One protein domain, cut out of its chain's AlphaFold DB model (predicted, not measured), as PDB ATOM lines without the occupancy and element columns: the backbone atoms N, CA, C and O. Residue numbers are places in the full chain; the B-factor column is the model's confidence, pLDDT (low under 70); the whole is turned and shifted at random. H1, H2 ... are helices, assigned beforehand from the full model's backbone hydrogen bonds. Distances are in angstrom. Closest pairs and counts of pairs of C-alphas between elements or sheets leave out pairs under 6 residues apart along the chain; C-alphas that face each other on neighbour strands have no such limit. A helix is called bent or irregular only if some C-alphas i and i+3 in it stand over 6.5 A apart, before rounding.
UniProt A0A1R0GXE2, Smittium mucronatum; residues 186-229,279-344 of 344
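Overview. This is residues 186 to 229 and 279 to 344 of the 344 residues of a protein of Smittium mucronatum (UniProt A0A1R0GXE2). Three helices lie side by side in one flat, loosely joined row, alternating in direction: the long H1 along one edge, the bent H2 in the middle and H3 along the other edge. H1 makes the longest axis, and its residues 214 to 229 stick out past the rest as a free arm. The printed part has 110 residues with three named helices, in the order H1, H2, H3, and no named strand; the class is all helix. The whole is only just extended, close to loose, with a radius of gyration of the C-alphas of 19.9 A, and its C-alphas span 68 by 39 by 16 A.

Along the chain. H1 is residues 186 to 229, from C-alpha 186 at (10.077, -48.519, 14.007) to C-alpha 229 at (2.267, -72.496, -44.896), 64.1 A long. After the cut comes H2, residues 279 to 309, assigned as one helix by its hydrogen bonds but bent: C-alphas 288 and 291 are 6.6 A apart. Its arms are H2a, residues 279 to 288, 14.3 A long, and H2b, residues 291 to 309, 26.7 A long. H3 is residues 317 to 339, 31.8 A long, ending with C-alpha 339 at (4.419, -32.903, -26.384).

Arrangement. H1 touches H2b with residues 194 to 202 alone, and the closest C-alphas, those of Thr 198 and Gly 298, are 5.8 A apart. The two run opposite ways at a shallow tilt of 26 degrees. H2a and H2b stand at a steep tilt of 41 degrees. H2a touches no helix, and it is apart from H1 and from H3. H2b and H3 are close but not clearly touching; their closest C-alphas, those of Ser 296 and Asn 330, are 7.4 A apart. They run opposite ways at a shallow tilt of 5 degrees. H1 and H3 are apart. In H1, H2a, H2b and H3 every O i to N i+4 pair is within hydrogen-bond range.

Size, cuts and confidence. The two C-alphas farthest apart, those of Thr 229 and Val 315, are 69.3 A apart. Residues 230 to 278 are not printed, and C-alphas 229 and 279 are 25.3 A apart across this cut, which the link from H1 to H2 crosses. The link from H2 to H3, 7 residues, is short. Residues 214 to 229, which belong to H1, and residues 310 to 318 stand free. Without them the body of 85 residues spans 49 by 35 by 13 A. The printed part ends at Val 344, the chain's last residue. The mean pLDDT of the printed part is 70.7; 51 residues are under 70, among them residues 302 to 344. The mean is 84 for H1 and 60 for H3.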
ATOM      1  N   ARG A 186      11.377 -48.328  14.686       83.88
ATOM      2  CA  ARG A 186      10.077 -48.519  14.007       83.88
ATOM      3  C   ARG A 186       9.913 -47.666  12.750       83.88
ATOM      4  O   ARG A 186       9.502 -48.183  11.718       83.88
ATOM      5  N   ASN A 187      10.302 -46.395  12.796       83.56
ATOM      6  CA  ASN A 187      10.139 -45.497  11.647       83.56
ATOM      7  C   ASN A 187      11.009 -45.957  10.466       83.56
ATOM      8  O   ASN A 187      10.597 -45.918   9.302       83.56
ATOM      9  N   ARG A 188      12.212 -46.467  10.768       80.38
ATOM     10  CA  ARG A 188      13.131 -47.006   9.760       80.38
ATOM     11  C   ARG A 188      12.620 -48.330   9.201       80.38
ATOM     12  O   ARG A 188      12.609 -48.490   7.983       80.38
ATOM     13  N   GLN A 189      12.125 -49.223  10.060       86.25
ATOM     14  CA  GLN A 189      11.455 -50.461   9.644       86.25
ATOM     15  C   GLN A 189      10.312 -50.179   8.670       86.25
ATOM     16  O   GLN A 189      10.236 -50.811   7.621       86.25
ATOM     17  N   PHE A 190       9.457 -49.209   8.997       85.56
ATOM     18  CA  PHE A 190       8.317 -48.839   8.173       85.56
ATOM     19  C   PHE A 190       8.745 -48.303   6.804       85.56
ATOM     20  O   PHE A 190       8.262 -48.760   5.770       85.56
ATOM     21  N   THR A 191       9.734 -47.405   6.787       83.88
ATOM     22  CA  THR A 191      10.302 -46.859   5.545       83.88
ATOM     23  C   THR A 191      10.884 -47.964   4.660       83.88
ATOM     24  O   THR A 191      10.645 -48.004   3.454       83.88
ATOM     25  N   ILE A 192      11.627 -48.896   5.261       83.38
ATOM     26  CA  ILE A 192      12.213 -50.042   4.563       83.38
ATOM     27  C   ILE A 192      11.121 -50.971   4.034       83.38
ATOM     28  O   ILE A 192      11.216 -51.427   2.897       83.38
ATOM     29  N   LEU A 193      10.089 -51.252   4.830       84.19
ATOM     30  CA  LEU A 193       8.970 -52.100   4.427       84.19
ATOM     31  C   LEU A 193       8.247 -51.501   3.221       84.19
ATOM     32  O   LEU A 193       7.985 -52.205   2.248       84.19
ATOM     33  N   LEU A 194       7.991 -50.195   3.252       82.75
ATOM     34  CA  LEU A 194       7.342 -49.475   2.165       82.75
ATOM     35  C   LEU A 194       8.216 -49.440   0.903       82.75
ATOM     36  O   LEU A 194       7.733 -49.651  -0.212       82.75
ATOM     37  N   TYR A 195       9.529 -49.270   1.069       82.12
ATOM     38  CA  TYR A 195      10.489 -49.408  -0.025       82.12
ATOM     39  C   TYR A 195      10.488 -50.827  -0.622       82.12
ATOM     40  O   TYR A 195      10.485 -50.996  -1.840       82.12
ATOM     41  N   MET A 196      10.441 -51.868   0.208       82.12
ATOM     42  CA  MET A 196      10.376 -53.254  -0.270       82.12
ATOM     43  C   MET A 196       9.051 -53.558  -0.969       82.12
ATOM     44  O   MET A 196       9.048 -54.236  -1.995       82.12
ATOM     45  N   LEU A 197       7.939 -53.019  -0.463       82.19
ATOM     46  CA  LEU A 197       6.625 -53.141  -1.085       82.19
ATOM     47  C   LEU A 197       6.618 -52.500  -2.475       82.19
ATOM     48  O   LEU A 197       6.235 -53.146  -3.447       82.19
ATOM     49  N   THR A 198       7.105 -51.264  -2.596       82.56
ATOM     50  CA  THR A 198       7.169 -50.563  -3.891       82.56
ATOM     51  C   THR A 198       8.075 -51.286  -4.887       82.56
ATOM     52  O   THR A 198       7.690 -51.471  -6.042       82.56
ATOM     53  N   ARG A 199       9.238 -51.789  -4.453       82.44
ATOM     54  CA  ARG A 199      10.118 -52.610  -5.303       82.44
ATOM     55  C   ARG A 199       9.491 -53.941  -5.703       82.44
ATOM     56  O   ARG A 199       9.653 -54.355  -6.848       82.44
ATOM     57  N   SER A 200       8.758 -54.585  -4.799       80.88
ATOM     58  CA  SER A 200       8.001 -55.806  -5.084       80.88
ATOM     59  C   SER A 200       6.942 -55.553  -6.158       80.88
ATOM     60  O   SER A 200       6.885 -56.286  -7.144       80.88
ATOM     61  N   VAL A 201       6.162 -54.476  -6.032       82.06
ATOM     62  CA  VAL A 201       5.162 -54.087  -7.037       82.06
ATOM     63  C   VAL A 201       5.829 -53.781  -8.376       82.06
ATOM     64  O   VAL A 201       5.417 -54.331  -9.393       82.06
ATOM     65  N   GLN A 202       6.903 -52.983  -8.385       83.88
ATOM     66  CA  GLN A 202       7.657 -52.673  -9.603       83.88
ATOM     67  C   GLN A 202       8.144 -53.945 -10.307       83.88
ATOM     68  O   GLN A 202       8.000 -54.080 -11.520       83.88
ATOM     69  N   PHE A 203       8.698 -54.886  -9.544       81.50
ATOM     70  CA  PHE A 203       9.170 -56.154 -10.079       81.50
ATOM     71  C   PHE A 203       8.026 -56.992 -10.667       81.50
ATOM     72  O   PHE A 203       8.148 -57.476 -11.790       81.50
ATOM     73  N   ASN A 204       6.898 -57.111  -9.956       81.12
ATOM     74  CA  ASN A 204       5.721 -57.845 -10.427       81.12
ATOM     75  C   ASN A 204       5.135 -57.234 -11.709       81.12
ATOM     76  O   ASN A 204       4.825 -57.968 -12.644       81.12
ATOM     77  N   VAL A 205       5.039 -55.905 -11.792       82.25
ATOM     78  CA  VAL A 205       4.545 -55.207 -12.989       82.25
ATOM     79  C   VAL A 205       5.468 -55.455 -14.185       82.25
ATOM     80  O   VAL A 205       4.991 -55.862 -15.242       82.25
ATOM     81  N   CYS A 206       6.784 -55.278 -14.021       81.62
ATOM     82  CA  CYS A 206       7.753 -55.550 -15.087       81.62
ATOM     83  C   CYS A 206       7.710 -57.016 -15.543       81.62
ATOM     84  O   CYS A 206       7.790 -57.294 -16.738       81.62
ATOM     85  N   PHE A 207       7.559 -57.952 -14.605       82.31
ATOM     86  CA  PHE A 207       7.461 -59.373 -14.913       82.31
ATOM     87  C   PHE A 207       6.194 -59.706 -15.707       82.31
ATOM     88  O   PHE A 207       6.279 -60.337 -16.759       82.31
ATOM     89  N   LEU A 208       5.024 -59.258 -15.239       83.00
ATOM     90  CA  LEU A 208       3.752 -59.485 -15.929       83.00
ATOM     91  C   LEU A 208       3.762 -58.871 -17.330       83.00
ATOM     92  O   LEU A 208       3.290 -59.503 -18.274       83.00
ATOM     93  N   TYR A 209       4.350 -57.684 -17.473       83.88
ATOM     94  CA  TYR A 209       4.518 -57.034 -18.767       83.88
ATOM     95  C   TYR A 209       5.427 -57.840 -19.705       83.88
ATOM     96  O   TYR A 209       5.033 -58.109 -20.838       83.88
ATOM     97  N   ASN A 210       6.596 -58.295 -19.239       83.88
ATOM     98  CA  ASN A 210       7.501 -59.118 -20.049       83.88
ATOM     99  C   ASN A 210       6.842 -60.434 -20.474       83.88
ATOM    100  O   ASN A 210       6.906 -60.803 -21.643       83.88
ATOM    101  N   LYS A 211       6.133 -61.098 -19.555       84.12
ATOM    102  CA  LYS A 211       5.416 -62.344 -19.846       84.12
ATOM    103  C   LYS A 211       4.286 -62.134 -20.855       84.12
ATOM    104  O   LYS A 211       4.095 -62.943 -21.761       84.12
ATOM    105  N   TRP A 212       3.539 -61.038 -20.725       87.56
ATOM    106  CA  TRP A 212       2.515 -60.657 -21.697       87.56
ATOM    107  C   TRP A 212       3.124 -60.359 -23.073       87.56
ATOM    108  O   TRP A 212       2.594 -60.806 -24.094       87.56
ATOM    109  N   TYR A 213       4.257 -59.655 -23.104       85.62
ATOM    110  CA  TYR A 213       4.987 -59.342 -24.327       85.62
ATOM    111  C   TYR A 213       5.476 -60.614 -25.031       85.62
ATOM    112  O   TYR A 213       5.219 -60.788 -26.222       85.62
ATOM    113  N   GLU A 214       6.096 -61.545 -24.303       86.19
ATOM    114  CA  GLU A 214       6.532 -62.841 -24.835       86.19
ATOM    115  C   GLU A 214       5.360 -63.609 -25.451       86.19
ATOM    116  O   GLU A 214       5.400 -63.932 -26.641       86.19
ATOM    117  N   GLN A 215       4.256 -63.774 -24.712       87.62
ATOM    118  CA  GLN A 215       3.049 -64.427 -25.229       87.62
ATOM    119  C   GLN A 215       2.514 -63.752 -26.496       87.62
ATOM    120  O   GLN A 215       2.076 -64.424 -27.434       87.62
ATOM    121  N   ARG A 216       2.537 -62.417 -26.554       83.19
ATOM    122  CA  ARG A 216       2.089 -61.673 -27.734       83.19
ATOM    123  C   ARG A 216       3.017 -61.908 -28.925       83.19
ATOM    124  O   ARG A 216       2.528 -62.157 -30.026       83.19
ATOM    125  N   THR A 217       4.333 -61.880 -28.718       86.00
ATOM    126  CA  THR A 217       5.305 -62.152 -29.787       86.00
ATOM    127  C   THR A 217       5.211 -63.587 -30.306       86.00
ATOM    128  O   THR A 217       5.304 -63.798 -31.514       86.00
ATOM    129  N   GLU A 218       4.937 -64.567 -29.443       89.25
ATOM    130  CA  GLU A 218       4.697 -65.951 -29.854       89.25
ATOM    131  C   GLU A 218       3.421 -66.101 -30.683       89.25
ATOM    132  O   GLU A 218       3.442 -66.779 -31.713       89.25
ATOM    133  N   ARG A 219       2.323 -65.433 -30.296       88.69
ATOM    134  CA  ARG A 219       1.083 -65.405 -31.095       88.69
ATOM    135  C   ARG A 219       1.332 -64.819 -32.485       88.69
ATOM    136  O   ARG A 219       0.890 -65.398 -33.477       88.69
ATOM    137  N   LEU A 220       2.087 -63.722 -32.567       87.00
ATOM    138  CA  LEU A 220       2.460 -63.106 -33.842       87.00
ATOM    139  C   LEU A 220       3.341 -64.037 -34.685       87.00
ATOM    140  O   LEU A 220       3.032 -64.260 -35.857       87.00
ATOM    141  N   ARG A 221       4.370 -64.664 -34.097       88.25
ATOM    142  CA  ARG A 221       5.205 -65.663 -34.788       88.25
ATOM    143  C   ARG A 221       4.368 -66.828 -35.320       88.25
ATOM    144  O   ARG A 221       4.488 -67.155 -36.498       88.25
ATOM    145  N   ARG A 222       3.463 -67.397 -34.514       88.44
ATOM    146  CA  ARG A 222       2.550 -68.467 -34.960       88.44
ATOM    147  C   ARG A 222       1.665 -68.021 -36.123       88.44
ATOM    148  O   ARG A 222       1.559 -68.751 -37.101       88.44
ATOM    149  N   SER A 223       1.099 -66.813 -36.068       87.38
ATOM    150  CA  SER A 223       0.288 -66.283 -37.173       87.38
ATOM    151  C   SER A 223       1.095 -66.101 -38.469       87.38
ATOM    152  O   SER A 223       0.615 -66.447 -39.545       87.38
ATOM    153  N   SER A 224       2.355 -65.652 -38.377       85.94
ATOM    154  CA  SER A 224       3.234 -65.520 -39.546       85.94
ATOM    155  C   SER A 224       3.611 -66.870 -40.166       85.94
ATOM    156  O   SER A 224       3.642 -66.987 -41.390       85.94
ATOM    157  N   LEU A 225       3.829 -67.903 -39.343       86.19
ATOM    158  CA  LEU A 225       4.115 -69.258 -39.817       86.19
ATOM    159  C   LEU A 225       2.909 -69.872 -40.537       86.19
ATOM    160  O   LEU A 225       3.086 -70.447 -41.606       86.19
ATOM    161  N   LEU A 226       1.694 -69.687 -40.008       85.44
ATOM    162  CA  LEU A 226       0.456 -70.154 -40.650       85.44
ATOM    163  C   LEU A 226       0.188 -69.462 -41.994       85.44
ATOM    164  O   LEU A 226      -0.264 -70.094 -42.947       85.44
ATOM    165  N   ASN A 227       0.491 -68.167 -42.101       80.62
ATOM    166  CA  ASN A 227       0.372 -67.459 -43.376       80.62
ATOM    167  C   ASN A 227       1.390 -67.970 -44.402       80.62
ATOM    168  O   ASN A 227       1.049 -68.101 -45.576       80.62
ATOM    169  N   ARG A 228       2.611 -68.317 -43.963       77.25
ATOM    170  CA  ARG A 228       3.640 -68.895 -44.836       77.25
ATOM    171  C   ARG A 228       3.241 -70.282 -45.346       77.25
ATOM    172  O   ARG A 228       3.329 -70.513 -46.548       77.25
ATOM    173  N   THR A 229       2.740 -71.163 -44.478       76.81
ATOM    174  CA  THR A 229       2.267 -72.496 -44.896       76.81
ATOM    175  C   THR A 229       1.043 -72.429 -45.807       76.81
ATOM    176  O   THR A 229       0.898 -73.276 -46.677       76.81
ATOM    177  N   VAL A 279       0.897 -50.047 -32.666       71.31
ATOM    178  CA  VAL A 279       1.303 -51.011 -31.632       71.31
ATOM    179  C   VAL A 279       2.765 -50.804 -31.229       71.31
ATOM    180  O   VAL A 279       3.078 -50.893 -30.043       71.31
ATOM    181  N   TYR A 280       3.654 -50.494 -32.177       75.88
ATOM    182  CA  TYR A 280       5.059 -50.201 -31.890       75.88
ATOM    183  C   TYR A 280       5.223 -48.914 -31.068       75.88
ATOM    184  O   TYR A 280       5.954 -48.904 -30.071       75.88
ATOM    185  N   TYR A 281       4.510 -47.844 -31.431       77.25
ATOM    186  CA  TYR A 281       4.548 -46.582 -30.691       77.25
ATOM    187  C   TYR A 281       3.945 -46.716 -29.293       77.25
ATOM    188  O   TYR A 281       4.535 -46.223 -28.331       77.25
ATOM    189  N   PHE A 282       2.841 -47.452 -29.152       75.50
ATOM    190  CA  PHE A 282       2.245 -47.732 -27.848       75.50
ATOM    191  C   PHE A 282       3.174 -48.573 -26.958       75.50
ATOM    192  O   PHE A 282       3.359 -48.246 -25.790       75.50
ATOM    193  N   ASP A 283       3.838 -49.601 -27.498       72.62
ATOM    194  CA  ASP A 283       4.804 -50.411 -26.741       72.62
ATOM    195  C   ASP A 283       6.013 -49.576 -26.287       72.62
ATOM    196  O   ASP A 283       6.424 -49.622 -25.125       72.62
ATOM    197  N   LYS A 284       6.547 -48.734 -27.180       76.94
ATOM    198  CA  LYS A 284       7.641 -47.802 -26.871       76.94
ATOM    199  C   LYS A 284       7.234 -46.773 -25.813       76.94
ATOM    200  O   LYS A 284       8.049 -46.437 -24.952       76.94
ATOM    201  N   PHE A 285       5.990 -46.301 -25.858       77.88
ATOM    202  CA  PHE A 285       5.419 -45.400 -24.864       77.88
ATOM    203  C   PHE A 285       5.281 -46.090 -23.506       77.88
ATOM    204  O   PHE A 285       5.831 -45.596 -22.524       77.88
ATOM    205  N   VAL A 286       4.660 -47.272 -23.444       73.75
ATOM    206  CA  VAL A 286       4.472 -48.033 -22.197       73.75
ATOM    207  C   VAL A 286       5.812 -48.376 -21.543       73.75
ATOM    208  O   VAL A 286       5.949 -48.197 -20.336       73.75
ATOM    209  N   ARG A 287       6.844 -48.767 -22.304       71.69
ATOM    210  CA  ARG A 287       8.189 -49.029 -21.745       71.69
ATOM    211  C   ARG A 287       8.832 -47.802 -21.105       71.69
ATOM    212  O   ARG A 287       9.564 -47.944 -20.129       71.69
ATOM    213  N   LYS A 288       8.586 -46.610 -21.655       75.00
ATOM    214  CA  LYS A 288       9.100 -45.354 -21.095       75.00
ATOM    215  C   LYS A 288       8.252 -44.863 -19.923       75.00
ATOM    216  O   LYS A 288       8.810 -44.361 -18.951       75.00
ATOM    217  N   LEU A 289       6.931 -45.030 -19.993       74.75
ATOM    218  CA  LEU A 289       6.000 -44.496 -19.004       74.75
ATOM    219  C   LEU A 289       5.863 -45.390 -17.769       74.75
ATOM    220  O   LEU A 289       5.772 -44.871 -16.664       74.75
ATOM    221  N   ALA A 290       5.879 -46.716 -17.923       69.44
ATOM    222  CA  ALA A 290       5.687 -47.665 -16.825       69.44
ATOM    223  C   ALA A 290       6.654 -47.457 -15.642       69.44
ATOM    224  O   ALA A 290       6.174 -47.360 -14.512       69.44
ATOM    225  N   PRO A 291       7.985 -47.325 -15.827       61.53
ATOM    226  CA  PRO A 291       8.881 -47.080 -14.698       61.53
ATOM    227  C   PRO A 291       8.644 -45.713 -14.041       61.53
ATOM    228  O   PRO A 291       8.773 -45.606 -12.824       61.53
ATOM    229  N   VAL A 292       8.256 -44.691 -14.815       69.50
ATOM    230  CA  VAL A 292       7.961 -43.339 -14.307       69.50
ATOM    231  C   VAL A 292       6.651 -43.328 -13.521       69.50
ATOM    232  O   VAL A 292       6.609 -42.806 -12.412       69.50
ATOM    233  N   ALA A 293       5.605 -43.966 -14.043       69.69
ATOM    234  CA  ALA A 293       4.308 -44.085 -13.392       69.69
ATOM    235  C   ALA A 293       4.405 -44.903 -12.098       69.69
ATOM    236  O   ALA A 293       3.898 -44.477 -11.067       69.69
ATOM    237  N   VAL A 294       5.118 -46.034 -12.108       71.12
ATOM    238  CA  VAL A 294       5.323 -46.849 -10.901       71.12
ATOM    239  C   VAL A 294       6.148 -46.098  -9.854       71.12
ATOM    240  O   VAL A 294       5.813 -46.144  -8.671       71.12
ATOM    241  N   ALA A 295       7.195 -45.374 -10.262       63.50
ATOM    242  CA  ALA A 295       7.977 -44.548  -9.345       63.50
ATOM    243  C   ALA A 295       7.155 -43.380  -8.774       63.50
ATOM    244  O   ALA A 295       7.244 -43.104  -7.580       63.50
ATOM    245  N   SER A 296       6.329 -42.734  -9.601       71.69
ATOM    246  CA  SER A 296       5.454 -41.626  -9.207       71.69
ATOM    247  C   SER A 296       4.364 -42.086  -8.238       71.69
ATOM    248  O   SER A 296       4.257 -41.544  -7.142       71.69
ATOM    249  N   VAL A 297       3.632 -43.155  -8.569       71.50
ATOM    250  CA  VAL A 297       2.610 -43.742  -7.688       71.50
ATOM    251  C   VAL A 297       3.241 -44.243  -6.388       71.50
ATOM    252  O   VAL A 297       2.710 -43.988  -5.310       71.50
ATOM    253  N   GLY A 298       4.409 -44.889  -6.462       64.75
ATOM    254  CA  GLY A 298       5.170 -45.298  -5.283       64.75
ATOM    255  C   GLY A 298       5.556 -44.114  -4.393       64.75
ATOM    256  O   GLY A 298       5.370 -44.181  -3.181       64.75
ATOM    257  N   ALA A 299       6.024 -43.009  -4.978       64.31
ATOM    258  CA  ALA A 299       6.339 -41.785  -4.248       64.31
ATOM    259  C   ALA A 299       5.087 -41.145  -3.622       64.31
ATOM    260  O   ALA A 299       5.130 -40.750  -2.460       64.31
ATOM    261  N   CYS A 300       3.960 -41.098  -4.339       67.06
ATOM    262  CA  CYS A 300       2.692 -40.585  -3.821       67.06
ATOM    263  C   CYS A 300       2.172 -41.415  -2.641       67.06
ATOM    264  O   CYS A 300       1.755 -40.839  -1.641       67.06
ATOM    265  N   ILE A 301       2.246 -42.749  -2.714       71.38
ATOM    266  CA  ILE A 301       1.869 -43.636  -1.603       71.38
ATOM    267  C   ILE A 301       2.798 -43.408  -0.407       71.38
ATOM    268  O   ILE A 301       2.322 -43.291   0.718       71.38
ATOM    269  N   VAL A 302       4.111 -43.289  -0.635       64.50
ATOM    270  CA  VAL A 302       5.080 -42.998   0.433       64.50
ATOM    271  C   VAL A 302       4.758 -41.681   1.128       64.50
ATOM    272  O   VAL A 302       4.690 -41.653   2.352       64.50
ATOM    273  N   VAL A 303       4.510 -40.615   0.366       66.12
ATOM    274  CA  VAL A 303       4.158 -39.299   0.913       66.12
ATOM    275  C   VAL A 303       2.825 -39.356   1.656       66.12
ATOM    276  O   VAL A 303       2.755 -38.894   2.789       66.12
ATOM    277  N   TYR A 304       1.791 -39.970   1.076       69.81
ATOM    278  CA  TYR A 304       0.469 -40.086   1.695       69.81
ATOM    279  C   TYR A 304       0.528 -40.812   3.041       69.81
ATOM    280  O   TYR A 304       0.011 -40.333   4.050       69.81
ATOM    281  N   VAL A 305       1.207 -41.955   3.070       66.12
ATOM    282  CA  VAL A 305       1.355 -42.764   4.275       66.12
ATOM    283  C   VAL A 305       2.194 -42.029   5.326       66.12
ATOM    284  O   VAL A 305       1.832 -42.034   6.499       66.12
ATOM    285  N   PHE A 306       3.262 -41.338   4.917       62.06
ATOM    286  CA  PHE A 306       4.076 -40.522   5.820       62.06
ATOM    287  C   PHE A 306       3.271 -39.349   6.406       62.06
ATOM    288  O   PHE A 306       3.337 -39.094   7.604       62.06
ATOM    289  N   CYS A 307       2.448 -38.671   5.606       61.25
ATOM    290  CA  CYS A 307       1.552 -37.619   6.092       61.25
ATOM    291  C   CYS A 307       0.485 -38.158   7.061       61.25
ATOM    292  O   CYS A 307       0.159 -37.485   8.036       61.25
ATOM    293  N   THR A 308      -0.016 -39.375   6.821       62.31
ATOM    294  CA  THR A 308      -1.055 -40.011   7.646       62.31
ATOM    295  C   THR A 308      -0.514 -40.467   9.009       62.31
ATOM    296  O   THR A 308      -1.148 -40.221  10.031       62.31
ATOM    297  N   GLU A 309       0.667 -41.093   9.052       54.47
ATOM    298  CA  GLU A 309       1.282 -41.606  10.293       54.47
ATOM    299  C   GLU A 309       1.775 -40.495  11.231       54.47
ATOM    300  O   GLU A 309       1.685 -40.628  12.449       54.47
ATOM    301  N   TYR A 310       2.263 -39.374  10.693       55.94
ATOM    302  CA  TYR A 310       2.824 -38.299  11.520       55.94
ATOM    303  C   TYR A 310       1.778 -37.380  12.173       55.94
ATOM    304  O   TYR A 310       2.168 -36.385  12.780       55.94
ATOM    305  N   GLN A 311       0.472 -37.675  12.051       49.44
ATOM    306  CA  GLN A 311      -0.616 -36.791  12.504       49.44
ATOM    307  C   GLN A 311      -0.380 -35.321  12.110       49.44
ATOM    308  O   GLN A 311      -0.741 -34.396  12.841       49.44
ATOM    309  N   ILE A 312       0.242 -35.083  10.948       50.78
ATOM    310  CA  ILE A 312       0.324 -33.737  10.390       50.78
ATOM    311  C   ILE A 312      -1.101 -33.437   9.955       50.78
ATOM    312  O   ILE A 312      -1.540 -33.870   8.893       50.78
ATOM    313  N   SER A 313      -1.845 -32.786  10.847       38.78
ATOM    314  CA  SER A 313      -3.234 -32.418  10.629       38.78
ATOM    315  C   SER A 313      -3.370 -31.815   9.220       38.78
ATOM    316  O   SER A 313      -2.578 -30.926   8.872       38.78
ATOM    317  N   PRO A 314      -4.335 -32.273   8.396       46.75
ATOM    318  CA  PRO A 314      -4.474 -31.893   6.982       46.75
ATOM    319  C   PRO A 314      -4.809 -30.404   6.762       46.75
ATOM    320  O   PRO A 314      -5.108 -29.979   5.651       46.75
ATOM    321  N   VAL A 315      -4.745 -29.590   7.815       48.03
ATOM    322  CA  VAL A 315      -5.089 -28.169   7.832       48.03
ATOM    323  C   VAL A 315      -3.872 -27.271   7.567       48.03
ATOM    324  O   VAL A 315      -4.023 -26.077   7.318       48.03
ATOM    325  N   SER A 316      -2.641 -27.802   7.559       52.88
ATOM    326  CA  SER A 316      -1.488 -26.973   7.185       52.88
ATOM    327  C   SER A 316      -1.432 -26.775   5.664       52.88
ATOM    328  O   SER A 316      -1.138 -27.695   4.900       52.88
ATOM    329  N   HIS A 317      -1.684 -25.538   5.228       57.00
ATOM    330  CA  HIS A 317      -1.669 -25.067   3.834       57.00
ATOM    331  C   HIS A 317      -0.417 -25.511   3.040       57.00
ATOM    332  O   HIS A 317      -0.460 -25.679   1.823       57.00
ATOM    333  N   LEU A 318       0.695 -25.758   3.741       53.12
ATOM    334  CA  LEU A 318       1.962 -26.262   3.205       53.12
ATOM    335  C   LEU A 318       1.895 -27.703   2.678       53.12
ATOM    336  O   LEU A 318       2.538 -27.999   1.674       53.12
ATOM    337  N   SER A 319       1.114 -28.587   3.305       54.56
ATOM    338  CA  SER A 319       0.967 -29.982   2.857       54.56
ATOM    339  C   SER A 319       0.230 -30.071   1.518       54.56
ATOM    340  O   SER A 319       0.685 -30.769   0.609       54.56
ATOM    341  N   ASN A 320      -0.821 -29.261   1.351       57.09
ATOM    342  CA  ASN A 320      -1.511 -29.095   0.078       57.09
ATOM    343  C   ASN A 320      -0.590 -28.491  -0.981       57.09
ATOM    344  O   ASN A 320      -0.524 -29.033  -2.072       57.09
ATOM    345  N   ILE A 321       0.192 -27.451  -0.671       64.94
ATOM    346  CA  ILE A 321       1.139 -26.864  -1.638       64.94
ATOM    347  C   ILE A 321       2.204 -27.883  -2.076       64.94
ATOM    348  O   ILE A 321       2.568 -27.923  -3.250       64.94
ATOM    349  N   PHE A 322       2.700 -28.727  -1.169       61.06
ATOM    350  CA  PHE A 322       3.719 -29.725  -1.499       61.06
ATOM    351  C   PHE A 322       3.155 -30.861  -2.363       61.06
ATOM    352  O   PHE A 322       3.757 -31.223  -3.373       61.06
ATOM    353  N   LEU A 323       1.965 -31.373  -2.025       57.72
ATOM    354  CA  LEU A 323       1.250 -32.355  -2.844       57.72
ATOM    355  C   LEU A 323       0.868 -31.778  -4.210       57.72
ATOM    356  O   LEU A 323       1.076 -32.442  -5.220       57.72
ATOM    357  N   HIS A 324       0.398 -30.531  -4.258       67.06
ATOM    358  CA  HIS A 324       0.035 -29.856  -5.501       67.06
ATOM    359  C   HIS A 324       1.264 -29.629  -6.383       67.06
ATOM    360  O   HIS A 324       1.204 -29.912  -7.570       67.06
ATOM    361  N   ASN A 325       2.407 -29.219  -5.822       68.94
ATOM    362  CA  ASN A 325       3.649 -29.057  -6.584       68.94
ATOM    363  C   ASN A 325       4.216 -30.389  -7.079       68.94
ATOM    364  O   ASN A 325       4.679 -30.459  -8.211       68.94
ATOM    365  N   ILE A 326       4.150 -31.464  -6.286       62.19
ATOM    366  CA  ILE A 326       4.550 -32.802  -6.747       62.19
ATOM    367  C   ILE A 326       3.613 -33.284  -7.858       62.19
ATOM    368  O   ILE A 326       4.077 -33.848  -8.850       62.19
ATOM    369  N   PHE A 327       2.307 -33.054  -7.723       61.88
ATOM    370  CA  PHE A 327       1.328 -33.434  -8.734       61.88
ATOM    371  C   PHE A 327       1.514 -32.620 -10.020       61.88
ATOM    372  O   PHE A 327       1.578 -33.204 -11.096       61.88
ATOM    373  N   PHE A 328       1.718 -31.303  -9.916       67.69
ATOM    374  CA  PHE A 328       2.000 -30.419 -11.049       67.69
ATOM    375  C   PHE A 328       3.341 -30.719 -11.705       67.69
ATOM    376  O   PHE A 328       3.415 -30.713 -12.925       67.69
ATOM    377  N   TYR A 329       4.388 -31.030 -10.942       67.12
ATOM    378  CA  TYR A 329       5.690 -31.375 -11.507       67.12
ATOM    379  C   TYR A 329       5.638 -32.715 -12.246       67.12
ATOM    380  O   TYR A 329       6.155 -32.827 -13.353       67.12
ATOM    381  N   ASN A 330       4.952 -33.720 -11.687       56.72
ATOM    382  CA  ASN A 330       4.740 -34.995 -12.374       56.72
ATOM    383  C   ASN A 330       3.814 -34.847 -13.592       56.72
ATOM    384  O   ASN A 330       4.100 -35.426 -14.637       56.72
ATOM    385  N   ALA A 331       2.755 -34.038 -13.499       61.78
ATOM    386  CA  ALA A 331       1.879 -33.724 -14.626       61.78
ATOM    387  C   ALA A 331       2.630 -32.956 -15.722       61.78
ATOM    388  O   ALA A 331       2.515 -33.302 -16.889       61.78
ATOM    389  N   TYR A 332       3.471 -31.986 -15.365       69.06
ATOM    390  CA  TYR A 332       4.327 -31.241 -16.290       69.06
ATOM    391  C   TYR A 332       5.370 -32.140 -16.960       69.06
ATOM    392  O   TYR A 332       5.625 -32.001 -18.155       69.06
ATOM    393  N   LEU A 333       5.947 -33.096 -16.223       61.06
ATOM    394  CA  LEU A 333       6.862 -34.089 -16.782       61.06
ATOM    395  C   LEU A 333       6.134 -35.007 -17.776       61.06
ATOM    396  O   LEU A 333       6.649 -35.256 -18.862       61.06
ATOM    397  N   LEU A 334       4.923 -35.465 -17.435       55.53
ATOM    398  CA  LEU A 334       4.074 -36.289 -18.303       55.53
ATOM    399  C   LEU A 334       3.605 -35.527 -19.550       55.53
ATOM    400  O   LEU A 334       3.626 -36.087 -20.644       55.53
ATOM    401  N   ILE A 335       3.244 -34.248 -19.407       67.81
ATOM    402  CA  ILE A 335       2.851 -33.373 -20.516       67.81
ATOM    403  C   ILE A 335       4.049 -33.116 -21.433       67.81
ATOM    404  O   ILE A 335       3.912 -33.291 -22.637       67.81
ATOM    405  N   ASN A 336       5.239 -32.808 -20.904       61.47
ATOM    406  CA  ASN A 336       6.438 -32.612 -21.734       61.47
ATOM    407  C   ASN A 336       6.931 -33.892 -22.420       61.47
ATOM    408  O   ASN A 336       7.458 -33.848 -23.530       61.47
ATOM    409  N   LEU A 337       6.737 -35.051 -21.786       56.09
ATOM    410  CA  LEU A 337       6.971 -36.350 -22.420       56.09
ATOM    411  C   LEU A 337       5.957 -36.635 -23.543       56.09
ATOM    412  O   LEU A 337       6.307 -37.326 -24.501       56.09
ATOM    413  N   GLY A 338       4.734 -36.101 -23.446       47.94
ATOM    414  CA  GLY A 338       3.693 -36.195 -24.474       47.94
ATOM    415  C   GLY A 338       3.851 -35.194 -25.627       47.94
ATOM    416  O   GLY A 338       3.654 -35.562 -26.784       47.94
ATOM    417  N   THR A 339       4.260 -33.950 -25.356       51.91
ATOM    418  CA  THR A 339       4.419 -32.903 -26.384       51.91
ATOM    419  C   THR A 339       5.608 -33.159 -27.305       51.91
ATOM    420  O   THR A 339       5.513 -32.893 -28.501       51.91
ATOM    421  N   HIS A 340       6.679 -33.793 -26.812       49.06
ATOM    422  CA  HIS A 340       7.791 -34.254 -27.655       49.06
ATOM    423  C   HIS A 340       7.401 -35.338 -28.679       49.06
ATOM    424  O   HIS A 340       8.172 -35.608 -29.597       49.06
ATOM    425  N   PHE A 341       6.223 -35.954 -28.536       43.22
ATOM    426  CA  PHE A 341       5.692 -36.964 -29.455       43.22
ATOM    427  C   PHE A 341       4.663 -36.416 -30.454       43.22
ATOM    428  O   PHE A 341       4.296 -37.137 -31.370       43.22
ATOM    429  N   SER A 342       4.210 -35.166 -30.307       39.06
ATOM    430  CA  SER A 342       3.273 -34.535 -31.256       39.06
ATOM    431  C   SER A 342       3.975 -33.745 -32.375       39.06
ATOM    432  O   SER A 342       3.305 -33.078 -33.154       39.06
ATOM    433  N   PHE A 343       5.312 -33.800 -32.450       39.25
ATOM    434  CA  PHE A 343       6.133 -33.044 -33.413       39.25
ATOM    435  C   PHE A 343       7.035 -33.915 -34.314       39.25
ATOM    436  O   PHE A 343       7.916 -33.389 -34.992       39.25
ATOM    437  N   VAL A 344       6.816 -35.234 -34.334       36.41
ATOM    438  CA  VAL A 344       7.417 -36.200 -35.276       36.41
ATOM    439  C   VAL A 344       6.304 -37.104 -35.765       36.41
ATOM    440  O   VAL A 344       6.267 -37.371 -36.985       36.41
TER     441      VAL A 344